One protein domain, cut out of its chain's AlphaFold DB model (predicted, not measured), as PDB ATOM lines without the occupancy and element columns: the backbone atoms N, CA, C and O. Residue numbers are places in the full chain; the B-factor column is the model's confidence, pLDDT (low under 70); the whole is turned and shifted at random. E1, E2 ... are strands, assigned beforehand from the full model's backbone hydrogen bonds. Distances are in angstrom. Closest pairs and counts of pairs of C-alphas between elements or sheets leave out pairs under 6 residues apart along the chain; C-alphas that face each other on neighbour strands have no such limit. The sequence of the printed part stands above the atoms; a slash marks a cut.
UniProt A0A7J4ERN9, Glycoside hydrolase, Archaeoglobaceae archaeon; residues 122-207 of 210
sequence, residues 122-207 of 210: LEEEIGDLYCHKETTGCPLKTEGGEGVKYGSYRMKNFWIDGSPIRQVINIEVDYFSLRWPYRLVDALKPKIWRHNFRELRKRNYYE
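Overview. This is residues 122 to 207 of the 210 residues of the protein "Glycoside hydrolase" of Archaeoglobaceae archaeon (UniProt A0A7J4ERN9). Three antiparallel strands, E1, E2 and E3, lie side by side as one long, twisted ribbon, and at one of its ends E2 and E3 turn sharply aside. At that same end the long unnamed stretch of residues 122 to 151 reaches away on the other side from the turned part of E2 and E3, with a small loop paired at residues 126 to 127 and 132 to 133, so that the outline is roughly a T with the ribbon as its stem. The printed part has 86 residues with no named helix and three named strands, E1, E2 and E3 along the chain and in the same order across the sheet. The class is all strand, although under half of the residues, 42 of 86, are in named elements. The whole is loose, with a radius of gyration of the C-alphas of 16.5 A, and flat, with spans of 47 by 42 by 20 A.

Along the chain. E2, residues 166 to 180, measures 40.0 A from first to last C-alpha; it begins at C-alpha 166 at (244.950, 227.381, 135.953). E1, residues 152 to 163, measures 33.4 A and begins at C-alpha 152 at (233.770, 256.242, 141.674). E3, residues 192 to 206, measures 35.3 A and ends at C-alpha 206 at (241.201, 229.657, 139.636).

Arrangement. The strands form a meander, each strand the antiparallel neighbour of the one before. E2 is the inner strand, and E1 and E3 are the edge strands. E1 and E2 are a hairpin, with 168 degrees between their directions. The facing C-alphas of Tyr 153 and Tyr 175 are 4.4 A apart, and N of Asp 161 and O of Val 168 are within hydrogen-bond range at 3.0 A. E2 and E3 are also a hairpin, with 164 degrees between their directions. N of Ile 171 and O of Lys 202 are within hydrogen-bond range at 3.0 A. E2 bends by 76 degrees at residue 177, and E3 bends by 94 degrees at residue 195. The two strands remain paired beyond these bends, where N of Trp 180 and O of Ile 192 are 2.9 A apart. Outside the named strands, residues 126 to 127 pair antiparallel with residues 132 to 133.

Size, cuts and confidence. The two C-alphas farthest apart, those of Thr 135 and Pro 164, are 47.4 A from each other. The printed part has no cut. The link from E1 to E2 is tight, with 2 residues, and the link from E2 to E3 is long, with 11. The mean pLDDT of the printed part is 82.0, and residues 182 to 183 are under 70.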
ATOM      1  N   LEU A 122     237.014 251.235 149.896       88.00
ATOM      2  CA  LEU A 122     237.811 252.343 150.400       88.00
ATOM      3  C   LEU A 122     237.192 252.779 151.722       88.00
ATOM      4  O   LEU A 122     236.044 253.229 151.735       88.00
ATOM      5  N   GLU A 123     237.955 252.668 152.795       87.12
ATOM      6  CA  GLU A 123     237.540 253.035 154.147       87.12
ATOM      7  C   GLU A 123     238.313 254.262 154.624       87.12
ATOM      8  O   GLU A 123     239.397 254.575 154.120       87.12
ATOM      9  N   GLU A 124     237.708 254.995 155.551       85.25
ATOM     10  CA  GLU A 124     238.391 256.057 156.271       85.25
ATOM     11  C   GLU A 124     239.142 255.437 157.447       85.25
ATOM     12  O   GLU A 124     238.567 254.703 158.242       85.25
ATOM     13  N   GLU A 125     240.419 255.772 157.581       83.12
ATOM     14  CA  GLU A 125     241.175 255.484 158.789       83.12
ATOM     15  C   GLU A 125     241.736 256.794 159.326       83.12
ATOM     16  O   GLU A 125     242.619 257.416 158.730       83.12
ATOM     17  N   ILE A 126     241.180 257.230 160.451       79.25
ATOM     18  CA  ILE A 126     241.687 258.349 161.233       79.25
ATOM     19  C   ILE A 126     242.179 257.748 162.537       79.25
ATOM     20  O   ILE A 126     241.399 257.256 163.336       79.25
ATOM     21  N   GLY A 127     243.475 257.767 162.779       80.31
ATOM     22  CA  GLY A 127     244.009 257.076 163.937       80.31
ATOM     23  C   GLY A 127     245.509 257.198 164.052       80.31
ATOM     24  O   GLY A 127     246.151 257.951 163.319       80.31
ATOM     25  N   ASP A 128     246.050 256.436 164.985       83.62
ATOM     26  CA  ASP A 128     247.477 256.183 165.097       83.62
ATOM     27  C   ASP A 128     247.746 254.675 164.988       83.62
ATOM     28  O   ASP A 128     246.852 253.884 164.690       83.62
ATOM     29  N   LEU A 129     248.993 254.264 165.222       82.44
ATOM     30  CA  LEU A 129     249.407 252.862 165.127       82.44
ATOM     31  C   LEU A 129     248.645 251.927 166.094       82.44
ATOM     32  O   LEU A 129     248.669 250.712 165.907       82.44
ATOM     33  N   TYR A 130     248.008 252.467 167.134       85.06
ATOM     34  CA  TYR A 130     247.389 251.708 168.221       85.06
ATOM     35  C   TYR A 130     245.873 251.882 168.296       85.06
ATOM     36  O   TYR A 130     245.194 251.069 168.925       85.06
ATOM     37  N   CYS A 131     245.332 252.942 167.701       79.00
ATOM     38  CA  CYS A 131     243.927 253.298 167.788       79.00
ATOM     39  C   CYS A 131     243.368 253.621 166.405       79.00
ATOM     40  O   CYS A 131     243.622 254.689 165.852       79.00
ATOM     41  N   HIS A 132     242.537 252.710 165.901       83.38
ATOM     42  CA  HIS A 132     241.703 252.942 164.731       83.38
ATOM     43  C   HIS A 132     240.453 253.736 165.126       83.38
ATOM     44  O   HIS A 132     239.764 253.393 166.093       83.38
ATOM     45  N   LYS A 133     240.137 254.783 164.366       80.75
ATOM     46  CA  LYS A 133     238.876 255.514 164.472       80.75
ATOM     47  C   LYS A 133     238.357 255.841 163.071       80.75
ATOM     48  O   LYS A 133     239.101 256.191 162.160       80.75
ATOM     49  N   GLU A 134     237.047 255.758 162.931       81.31
ATOM     50  CA  GLU A 134     236.323 256.115 161.716       81.31
ATOM     51  C   GLU A 134     235.303 257.204 162.069       81.31
ATOM     52  O   GLU A 134     234.695 257.162 163.143       81.31
ATOM     53  N   THR A 135     235.119 258.200 161.199       79.44
ATOM     54  CA  THR A 135     234.127 259.268 161.415       79.44
ATOM     55  C   THR A 135     232.827 258.974 160.678       79.44
ATOM     56  O   THR A 135     231.747 259.288 161.177       79.44
ATOM     57  N   THR A 136     232.916 258.387 159.484       73.19
ATOM     58  CA  THR A 136     231.772 258.186 158.586       73.19
ATOM     59  C   THR A 136     230.877 257.005 158.951       73.19
ATOM     60  O   THR A 136     229.711 257.011 158.552       73.19
ATOM     61  N   GLY A 137     231.387 256.017 159.699       76.56
ATOM     62  CA  GLY A 137     230.664 254.788 160.067       76.56
ATOM     63  C   GLY A 137     230.149 253.991 158.862       76.56
ATOM     64  O   GLY A 137     229.210 253.204 158.982       76.56
ATOM     65  N   CYS A 138     230.703 254.266 157.684       80.31
ATOM     66  CA  CYS A 138     230.404 253.633 156.416       80.31
ATOM     67  C   CYS A 138     231.590 253.864 155.469       80.31
ATOM     68  O   CYS A 138     232.248 254.907 155.553       80.31
ATOM     69  N   PRO A 139     231.832 252.944 154.516       85.12
ATOM     70  CA  PRO A 139     232.942 253.076 153.586       85.12
ATOM     71  C   PRO A 139     232.939 254.423 152.858       85.12
ATOM     72  O   PRO A 139     231.902 254.874 152.359       85.12
ATOM     73  N   LEU A 140     234.118 255.028 152.694       86.56
ATOM     74  CA  LEU A 140     234.293 256.203 151.841       86.56
ATOM     75  C   LEU A 140     233.821 255.917 150.417       86.56
ATOM     76  O   LEU A 140     233.147 256.752 149.810       86.56
ATOM     77  N   LYS A 141     234.163 254.745 149.868       89.75
ATOM     78  CA  LYS A 141     233.643 254.296 148.574       89.75
ATOM     79  C   LYS A 141     233.789 252.795 148.368       89.75
ATOM     80  O   LYS A 141     234.895 252.277 148.458       89.75
ATOM     81  N   THR A 142     232.729 252.118 147.937       89.25
ATOM     82  CA  THR A 142     232.838 250.752 147.395       89.25
ATOM     83  C   THR A 142     232.851 250.765 145.870       89.25
ATOM     84  O   THR A 142     232.293 251.667 145.233       89.25
ATOM     85  N   GLU A 143     233.453 249.747 145.255       87.00
ATOM     86  CA  GLU A 143     233.292 249.516 143.813       87.00
ATOM     87  C   GLU A 143     231.831 249.313 143.415       87.00
ATOM     88  O   GLU A 143     231.449 249.680 142.305       87.00
ATOM     89  N   GLY A 144     231.001 248.769 144.314       84.50
ATOM     90  CA  GLY A 144     229.556 248.654 144.126       84.50
ATOM     91  C   GLY A 144     228.819 249.995 144.080       84.50
ATOM     92  O   GLY A 144     227.668 250.038 143.656       84.50
ATOM     93  N   GLY A 145     229.475 251.097 144.456       84.62
ATOM     94  CA  GLY A 145     228.926 252.447 144.366       84.62
ATOM     95  C   GLY A 145     228.394 253.016 145.680       84.62
ATOM     96  O   GLY A 145     227.926 254.158 145.675       84.62
ATOM     97  N   GLU A 146     228.527 252.302 146.796       86.81
ATOM     98  CA  GLU A 146     228.177 252.791 148.137       86.81
ATOM     99  C   GLU A 146     229.193 253.841 148.628       86.81
ATOM    100  O   GLU A 146     230.234 254.069 147.997       86.81
ATOM    101  N   GLY A 147     228.867 254.549 149.709       85.69
ATOM    102  CA  GLY A 147     229.704 255.611 150.278       85.69
ATOM    103  C   GLY A 147     229.520 256.988 149.630       85.69
ATOM    104  O   GLY A 147     228.458 257.335 149.103       85.69
ATOM    105  N   VAL A 148     230.576 257.800 149.650       82.19
ATOM    106  CA  VAL A 148     230.584 259.197 149.191       82.19
ATOM    107  C   VAL A 148     230.189 259.305 147.708       82.19
ATOM    108  O   VAL A 148     230.601 258.518 146.854       82.19
ATOM    109  N   LYS A 149     229.372 260.310 147.365       78.06
ATOM    110  CA  LYS A 149     228.734 260.433 146.035       78.06
ATOM    111  C   LYS A 149     229.698 260.734 144.879       78.06
ATOM    112  O   LYS A 149     229.446 260.318 143.742       78.06
ATOM    113  N   TYR A 150     230.755 261.495 145.159       78.94
ATOM    114  CA  TYR A 150     231.601 262.128 144.142       78.94
ATOM    115  C   TYR A 150     232.671 261.196 143.566       78.94
ATOM    116  O   TYR A 150     232.966 261.288 142.374       78.94
ATOM    117  N   GLY A 151     233.197 260.284 144.388       82.38
ATOM    118  CA  GLY A 151     234.165 259.282 143.959       82.38
ATOM    119  C   GLY A 151     233.501 258.118 143.227       82.38
ATOM    120  O   GLY A 151     232.338 257.794 143.478       82.38
ATOM    121  N   SER A 152     234.223 257.481 142.310       86.31
ATOM    122  CA  SER A 152     233.770 256.242 141.674       86.31
ATOM    123  C   SER A 152     234.938 255.461 141.112       86.31
ATOM    124  O   SER A 152     235.890 256.026 140.573       86.31
ATOM    125  N   TYR A 153     234.799 254.146 141.182       87.69
ATOM    126  CA  TYR A 153     235.635 253.230 140.435       87.69
ATOM    127  C   TYR A 153     235.196 253.197 138.972       87.69
ATOM    128  O   TYR A 153     234.017 253.411 138.659       87.69
ATOM    129  N   ARG A 154     236.153 252.954 138.080       86.94
ATOM    130  CA  ARG A 154     235.932 252.762 136.650       86.94
ATOM    131  C   ARG A 154     236.759 251.576 136.174       86.94
ATOM    132  O   ARG A 154     237.973 251.563 136.347       86.94
ATOM    133  N   MET A 155     236.097 250.617 135.532       87.06
ATOM    134  CA  MET A 155     236.776 249.509 134.864       87.06
ATOM    135  C   MET A 155     237.583 250.054 133.676       87.06
ATOM    136  O   MET A 155     237.046 250.791 132.840       87.06
ATOM    137  N   LYS A 156     238.877 249.732 133.648       87.38
ATOM    138  CA  LYS A 156     239.824 250.141 132.606       87.38
ATOM    139  C   LYS A 156     240.034 249.022 131.600       87.38
ATOM    140  O   LYS A 156     239.890 249.247 130.401       87.38
ATOM    141  N   ASN A 157     240.370 247.834 132.094       86.94
ATOM    142  CA  ASN A 157     240.630 246.677 131.257       86.94
ATOM    143  C   ASN A 157     240.288 245.369 131.980       86.94
ATOM    144  O   ASN A 157     240.302 245.283 133.211       86.94
ATOM    145  N   PHE A 158     239.994 244.345 131.188       85.56
ATOM    146  CA  PHE A 158     239.653 243.008 131.643       85.56
ATOM    147  C   PHE A 158     240.154 241.981 130.636       85.56
ATOM    148  O   PHE A 158     239.865 242.093 129.444       85.56
ATOM    149  N   TRP A 159     240.841 240.950 131.119       87.12
ATOM    150  CA  TRP A 159     241.197 239.808 130.288       87.12
ATOM    151  C   TRP A 159     241.444 238.558 131.133       87.12
ATOM    152  O   TRP A 159     241.687 238.623 132.343       87.12
ATOM    153  N   ILE A 160     241.359 237.405 130.478       84.56
ATOM    154  CA  ILE A 160     241.596 236.098 131.083       84.56
ATOM    155  C   ILE A 160     242.832 235.514 130.422       84.56
ATOM    156  O   ILE A 160     242.864 235.371 129.203       84.56
ATOM    157  N   ASP A 161     243.810 235.170 131.248       84.19
ATOM    158  CA  ASP A 161     245.005 234.442 130.843       84.19
ATOM    159  C   ASP A 161     245.051 233.103 131.574       84.19
ATOM    160  O   ASP A 161     244.388 232.911 132.593       84.19
ATOM    161  N   GLY A 162     245.894 232.195 131.105       74.94
ATOM    162  CA  GLY A 162     246.243 230.997 131.851       74.94
ATOM    163  C   GLY A 162     246.322 229.757 130.982       74.94
ATOM    164  O   GLY A 162     246.262 229.799 129.751       74.94
ATOM    165  N   SER A 163     246.461 228.630 131.656       76.06
ATOM    166  CA  SER A 163     246.625 227.311 131.075       76.06
ATOM    167  C   SER A 163     245.389 226.442 131.347       76.06
ATOM    168  O   SER A 163     244.516 226.796 132.144       76.06
ATOM    169  N   PRO A 164     245.271 225.258 130.728       76.06
ATOM    170  CA  PRO A 164     244.183 224.331 131.041       76.06
ATOM    171  C   PRO A 164     244.095 223.924 132.524       76.06
ATOM    172  O   PRO A 164     243.036 223.472 132.950       76.06
ATOM    173  N   ILE A 165     245.183 224.074 133.293       80.81
ATOM    174  CA  ILE A 165     245.238 223.733 134.724       80.81
ATOM    175  C   ILE A 165     244.989 224.925 135.652       80.81
ATOM    176  O   ILE A 165     244.660 224.713 136.815       80.81
ATOM    177  N   ARG A 166     245.121 226.161 135.158       84.44
ATOM    178  CA  ARG A 166     244.950 227.381 135.953       84.44
ATOM    179  C   ARG A 166     244.446 228.513 135.078       84.44
ATOM    180  O   ARG A 166     245.067 228.848 134.076       84.44
ATOM    181  N   GLN A 167     243.353 229.143 135.483       86.00
ATOM    182  CA  GLN A 167     242.849 230.351 134.834       86.00
ATOM    183  C   GLN A 167     243.056 231.556 135.744       86.00
ATOM    184  O   GLN A 167     242.858 231.482 136.957       86.00
ATOM    185  N   VAL A 168     243.462 232.675 135.157       87.44
ATOM    186  CA  VAL A 168     243.773 233.920 135.853       87.44
ATOM    187  C   VAL A 168     242.917 235.029 135.271       87.44
ATOM    188  O   VAL A 168     243.067 235.415 134.114       87.44
ATOM    189  N   ILE A 169     242.026 235.570 136.095       87.19
ATOM    190  CA  ILE A 169     241.224 236.731 135.725       87.19
ATOM    191  C   ILE A 169     241.979 237.990 136.141       87.19
ATOM    192  O   ILE A 169     242.176 238.239 137.338       87.19
ATOM    193  N   ASN A 170     242.381 238.788 135.156       88.88
ATOM    194  CA  ASN A 170     243.021 240.082 135.349       88.88
ATOM    195  C   ASN A 170     241.979 241.196 135.215       88.88
ATOM    196  O   ASN A 170     241.247 241.262 134.226       88.88
ATOM    197  N   ILE A 171     241.921 242.082 136.210       88.31
ATOM    198  CA  ILE A 171     240.993 243.217 136.230       88.31
ATOM    199  C   ILE A 171     241.781 244.472 136.582       88.31
ATOM    200  O   ILE A 171     242.435 244.522 137.626       88.31
ATOM    201  N   GLU A 172     241.695 245.484 135.729       90.06
ATOM    202  CA  GLU A 172     242.245 246.813 135.979       90.06
ATOM    203  C   GLU A 172     241.110 247.793 136.257       90.06
ATOM    204  O   GLU A 172     240.177 247.942 135.460       90.06
ATOM    205  N   VAL A 173     241.193 248.454 137.406       89.19
ATOM    206  CA  VAL A 173     240.193 249.402 137.888       89.19
ATOM    207  C   VAL A 173     240.905 250.651 138.379       89.19
ATOM    208  O   VAL A 173     241.842 250.568 139.167       89.19
ATOM    209  N   ASP A 174     240.414 251.808 137.959       89.06
ATOM    210  CA  ASP A 174     240.906 253.097 138.430       89.06
ATOM    211  C   ASP A 174     239.888 253.718 139.385       89.06
ATOM    212  O   ASP A 174     238.676 253.683 139.138       89.06
ATOM    213  N   TYR A 175     240.371 254.321 140.468       88.31
ATOM    214  CA  TYR A 175     239.550 255.123 141.366       88.31
ATOM    215  C   TYR A 175     239.734 256.613 141.080       88.31
ATOM    216  O   TYR A 175     240.837 257.160 141.171       88.31
ATOM    217  N   PHE A 176     238.622 257.289 140.794       86.06
ATOM    218  CA  PHE A 176     238.580 258.732 140.583       86.06
ATOM    219  C   PHE A 176     237.847 259.408 141.731       86.06
ATOM    220  O   PHE A 176     236.723 259.028 142.062       86.06
ATOM    221  N   SER A 177     238.444 260.460 142.291       84.50
ATOM    222  CA  SER A 177     237.817 261.242 143.365       84.50
ATOM    223  C   SER A 177     236.684 262.141 142.862       84.50
ATOM    224  O   SER A 177     235.817 262.530 143.645       84.50
ATOM    225  N   LEU A 178     236.689 262.495 141.570       83.56
ATOM    226  CA  LEU A 178     235.717 263.405 140.969       83.56
ATOM    227  C   LEU A 178     235.192 262.883 139.631       83.56
ATOM    228  O   LEU A 178     235.952 262.595 138.700       83.56
ATOM    229  N   ARG A 179     233.864 262.874 139.508       82.81
ATOM    230  CA  ARG A 179     233.145 262.588 138.263       82.81
ATOM    231  C   ARG A 179     232.076 263.641 137.962       82.81
ATOM    232  O   ARG A 179     231.447 264.169 138.879       82.81
ATOM    233  N   TRP A 180     231.855 263.934 136.679       75.44
ATOM    234  CA  TRP A 180     230.772 264.809 136.207       75.44
ATOM    235  C   TRP A 180     229.815 264.050 135.282       75.44
ATOM    236  O   TRP A 180     230.302 263.358 134.384       75.44
ATOM    237  N   PRO A 181     228.489 264.228 135.392       76.94
ATOM    238  CA  PRO A 181     227.797 265.117 136.327       76.94
ATOM    239  C   PRO A 181     227.739 264.538 137.750       76.94
ATOM    240  O   PRO A 181     227.585 263.335 137.934       76.94
ATOM    241  N   TYR A 182     227.886 265.401 138.762       69.56
ATOM    242  CA  TYR A 182     227.862 264.988 140.176       69.56
ATOM    243  C   TYR A 182     226.450 264.979 140.787       69.56
ATOM    244  O   TYR A 182     226.221 264.378 141.835       69.56
ATOM    245  N   ARG A 183     225.493 265.646 140.132       68.38
ATOM    246  CA  ARG A 183     224.045 265.552 140.371       68.38
ATOM    247  C   ARG A 183     223.448 264.871 139.136       68.38
ATOM    248  O   ARG A 183     223.865 265.217 138.038       68.38
ATOM    249  N   LEU A 184     222.498 263.944 139.305       75.56
ATOM    250  CA  LEU A 184     221.907 263.099 138.239       75.56
ATOM    251  C   LEU A 184     222.749 261.888 137.797       75.56
ATOM    252  O   LEU A 184     222.656 261.464 136.647       75.56
ATOM    253  N   VAL A 185     223.539 261.306 138.703       70.81
ATOM    254  CA  VAL A 185     224.336 260.098 138.412       70.81
ATOM    255  C   VAL A 185     223.458 258.929 137.939       70.81
ATOM    256  O   VAL A 185     223.866 258.183 137.055       70.81
ATOM    257  N   ASP A 186     222.236 258.809 138.464       71.88
ATOM    258  CA  ASP A 186     221.310 257.722 138.111       71.88
ATOM    259  C   ASP A 186     220.706 257.883 136.707       71.88
ATOM    260  O   ASP A 186     220.326 256.906 136.070       71.88
ATOM    261  N   ALA A 187     220.639 259.121 136.204       76.69
ATOM    262  CA  ALA A 187     220.066 259.435 134.895       76.69
ATOM    263  C   ALA A 187     221.130 259.584 133.798       76.69
ATOM    264  O   ALA A 187     220.837 259.397 132.618       76.69
ATOM    265  N   LEU A 188     222.363 259.954 134.159       74.56
ATOM    266  CA  LEU A 188     223.424 260.285 133.212       74.56
ATOM    267  C   LEU A 188     224.723 259.564 133.562       74.56
ATOM    268  O   LEU A 188     225.299 259.761 134.632       74.56
ATOM    269  N   LYS A 189     225.254 258.807 132.592       75.94
ATOM    270  CA  LYS A 189     226.596 258.226 132.705       75.94
ATOM    271  C   LYS A 189     227.649 259.340 132.858       75.94
ATOM    272  O   LYS A 189     227.560 260.353 132.153       75.94
ATOM    273  N   PRO A 190     228.666 259.162 133.723       78.94
ATOM    274  CA  PRO A 190     229.723 260.150 133.892       78.94
ATOM    275  C   PRO A 190     230.474 260.425 132.585       78.94
ATOM    276  O   PRO A 190     231.010 259.514 131.955       78.94
ATOM    277  N   LYS A 191     230.527 261.700 132.194       78.88
ATOM    278  CA  LYS A 191     231.226 262.189 130.996       78.88
ATOM    279  C   LYS A 191     232.659 262.615 131.289       78.88
ATOM    280  O   LYS A 191     233.508 262.539 130.408       78.88
ATOM    281  N   ILE A 192     232.925 263.082 132.508       78.81
ATOM    282  CA  ILE A 192     234.247 263.569 132.911       78.81
ATOM    283  C   ILE A 192     234.702 262.783 134.129       78.81
ATOM    284  O   ILE A 192     233.955 262.649 135.097       78.81
ATOM    285  N   TRP A 193     235.948 262.329 134.070       78.19
ATOM    286  CA  TRP A 193     236.669 261.662 135.145       78.19
ATOM    287  C   TRP A 193     237.911 262.499 135.441       78.19
ATOM    288  O   TRP A 193     238.691 262.780 134.530       78.19
ATOM    289  N   ARG A 194     238.060 262.980 136.677       76.31
ATOM    290  CA  ARG A 194     239.183 263.834 137.087       76.31
ATOM    291  C   ARG A 194     239.785 263.346 138.392       76.31
ATOM    292  O   ARG A 194     239.098 262.751 139.214       76.31
ATOM    293  N   HIS A 195     241.071 263.656 138.547       78.31
ATOM    294  CA  HIS A 195     241.897 263.251 139.681       78.31
ATOM    295  C   HIS A 195     241.885 261.724 139.819       78.31
ATOM    296  O   HIS A 195     241.229 261.175 140.705       78.31
ATOM    297  N   ASN A 196     242.567 261.047 138.882       80.12
ATOM    298  CA  ASN A 196     242.892 259.635 139.057       80.12
ATOM    299  C   ASN A 196     243.752 259.534 140.314       80.12
ATOM    300  O   ASN A 196     244.862 260.063 140.352       80.12
ATOM    301  N   PHE A 197     243.186 258.945 141.356       77.06
ATOM    302  CA  PHE A 197     243.834 258.878 142.652       77.06
ATOM    303  C   PHE A 197     244.657 257.599 142.771       77.06
ATOM    304  O   PHE A 197     245.745 257.625 143.343       77.06
ATOM    305  N   ARG A 198     244.144 256.484 142.230       79.81
ATOM    306  CA  ARG A 198     244.809 255.178 142.257       79.81
ATOM    307  C   ARG A 198     244.425 254.324 141.057       79.81
ATOM    308  O   ARG A 198     243.241 254.156 140.771       79.81
ATOM    309  N   GLU A 199     245.437 253.701 140.469       83.69
ATOM    310  CA  GLU A 199     245.293 252.591 139.528       83.69
ATOM    311  C   GLU A 199     245.455 251.277 140.294       83.69
ATOM    312  O   GLU A 199     246.410 251.105 141.058       83.69
ATOM    313  N   LEU A 200     244.507 250.355 140.132       83.88
ATOM    314  CA  LEU A 200     244.465 249.099 140.874       83.88
ATOM    315  C   LEU A 200     244.372 247.930 139.900       83.88
ATOM    316  O   LEU A 200     243.515 247.892 139.018       83.88
ATOM    317  N   ARG A 201     245.246 246.941 140.095       83.69
ATOM    318  CA  ARG A 201     245.246 245.700 139.321       83.69
ATOM    319  C   ARG A 201     244.968 244.516 140.231       83.69
ATOM    320  O   ARG A 201     245.698 244.268 141.188       83.69
ATOM    321  N   LYS A 202     243.934 243.758 139.887       86.81
ATOM    322  CA  LYS A 202     243.500 242.564 140.604       86.81
ATOM    323  C   LYS A 202     243.794 241.333 139.769       86.81
ATOM    324  O   LYS A 202     243.589 241.335 138.554       86.81
ATOM    325  N   ARG A 203     244.250 240.280 140.436       82.50
ATOM    326  CA  ARG A 203     244.477 238.966 139.837       82.50
ATOM    327  C   ARG A 203     243.763 237.931 140.681       82.50
ATOM    328  O   ARG A 203     244.087 237.785 141.854       82.50
ATOM    329  N   ASN A 204     242.794 237.252 140.082       81.25
ATOM    330  CA  ASN A 204     242.061 236.170 140.726       81.25
ATOM    331  C   ASN A 204     242.470 234.859 140.065       81.25
ATOM    332  O   ASN A 204     242.353 234.726 138.845       81.25
ATOM    333  N   TYR A 205     242.970 233.927 140.866       78.75
ATOM    334  CA  TYR A 205     243.457 232.633 140.407       78.75
ATOM    335  C   TYR A 205     242.386 231.572 140.627       78.75
ATOM    336  O   TYR A 205     241.780 231.517 141.696       78.75
ATOM    337  N   TYR A 206     242.161 230.748 139.609       77.31
ATOM    338  CA  TYR A 206     241.201 229.657 139.636       77.31
ATOM    339  C   TYR A 206     241.879 228.360 139.241       77.31
ATOM    340  O   TYR A 206     242.457 228.241 138.158       77.31
ATOM    341  N   GLU A 207     241.765 227.393 140.140       73.88
ATOM    342  CA  GLU A 207     242.378 226.078 140.057       73.88
ATOM    343  C   GLU A 207     241.280 225.016 140.226       73.88
ATOM    344  O   GLU A 207     240.296 225.255 140.929       73.88
TER     345      GLU A 207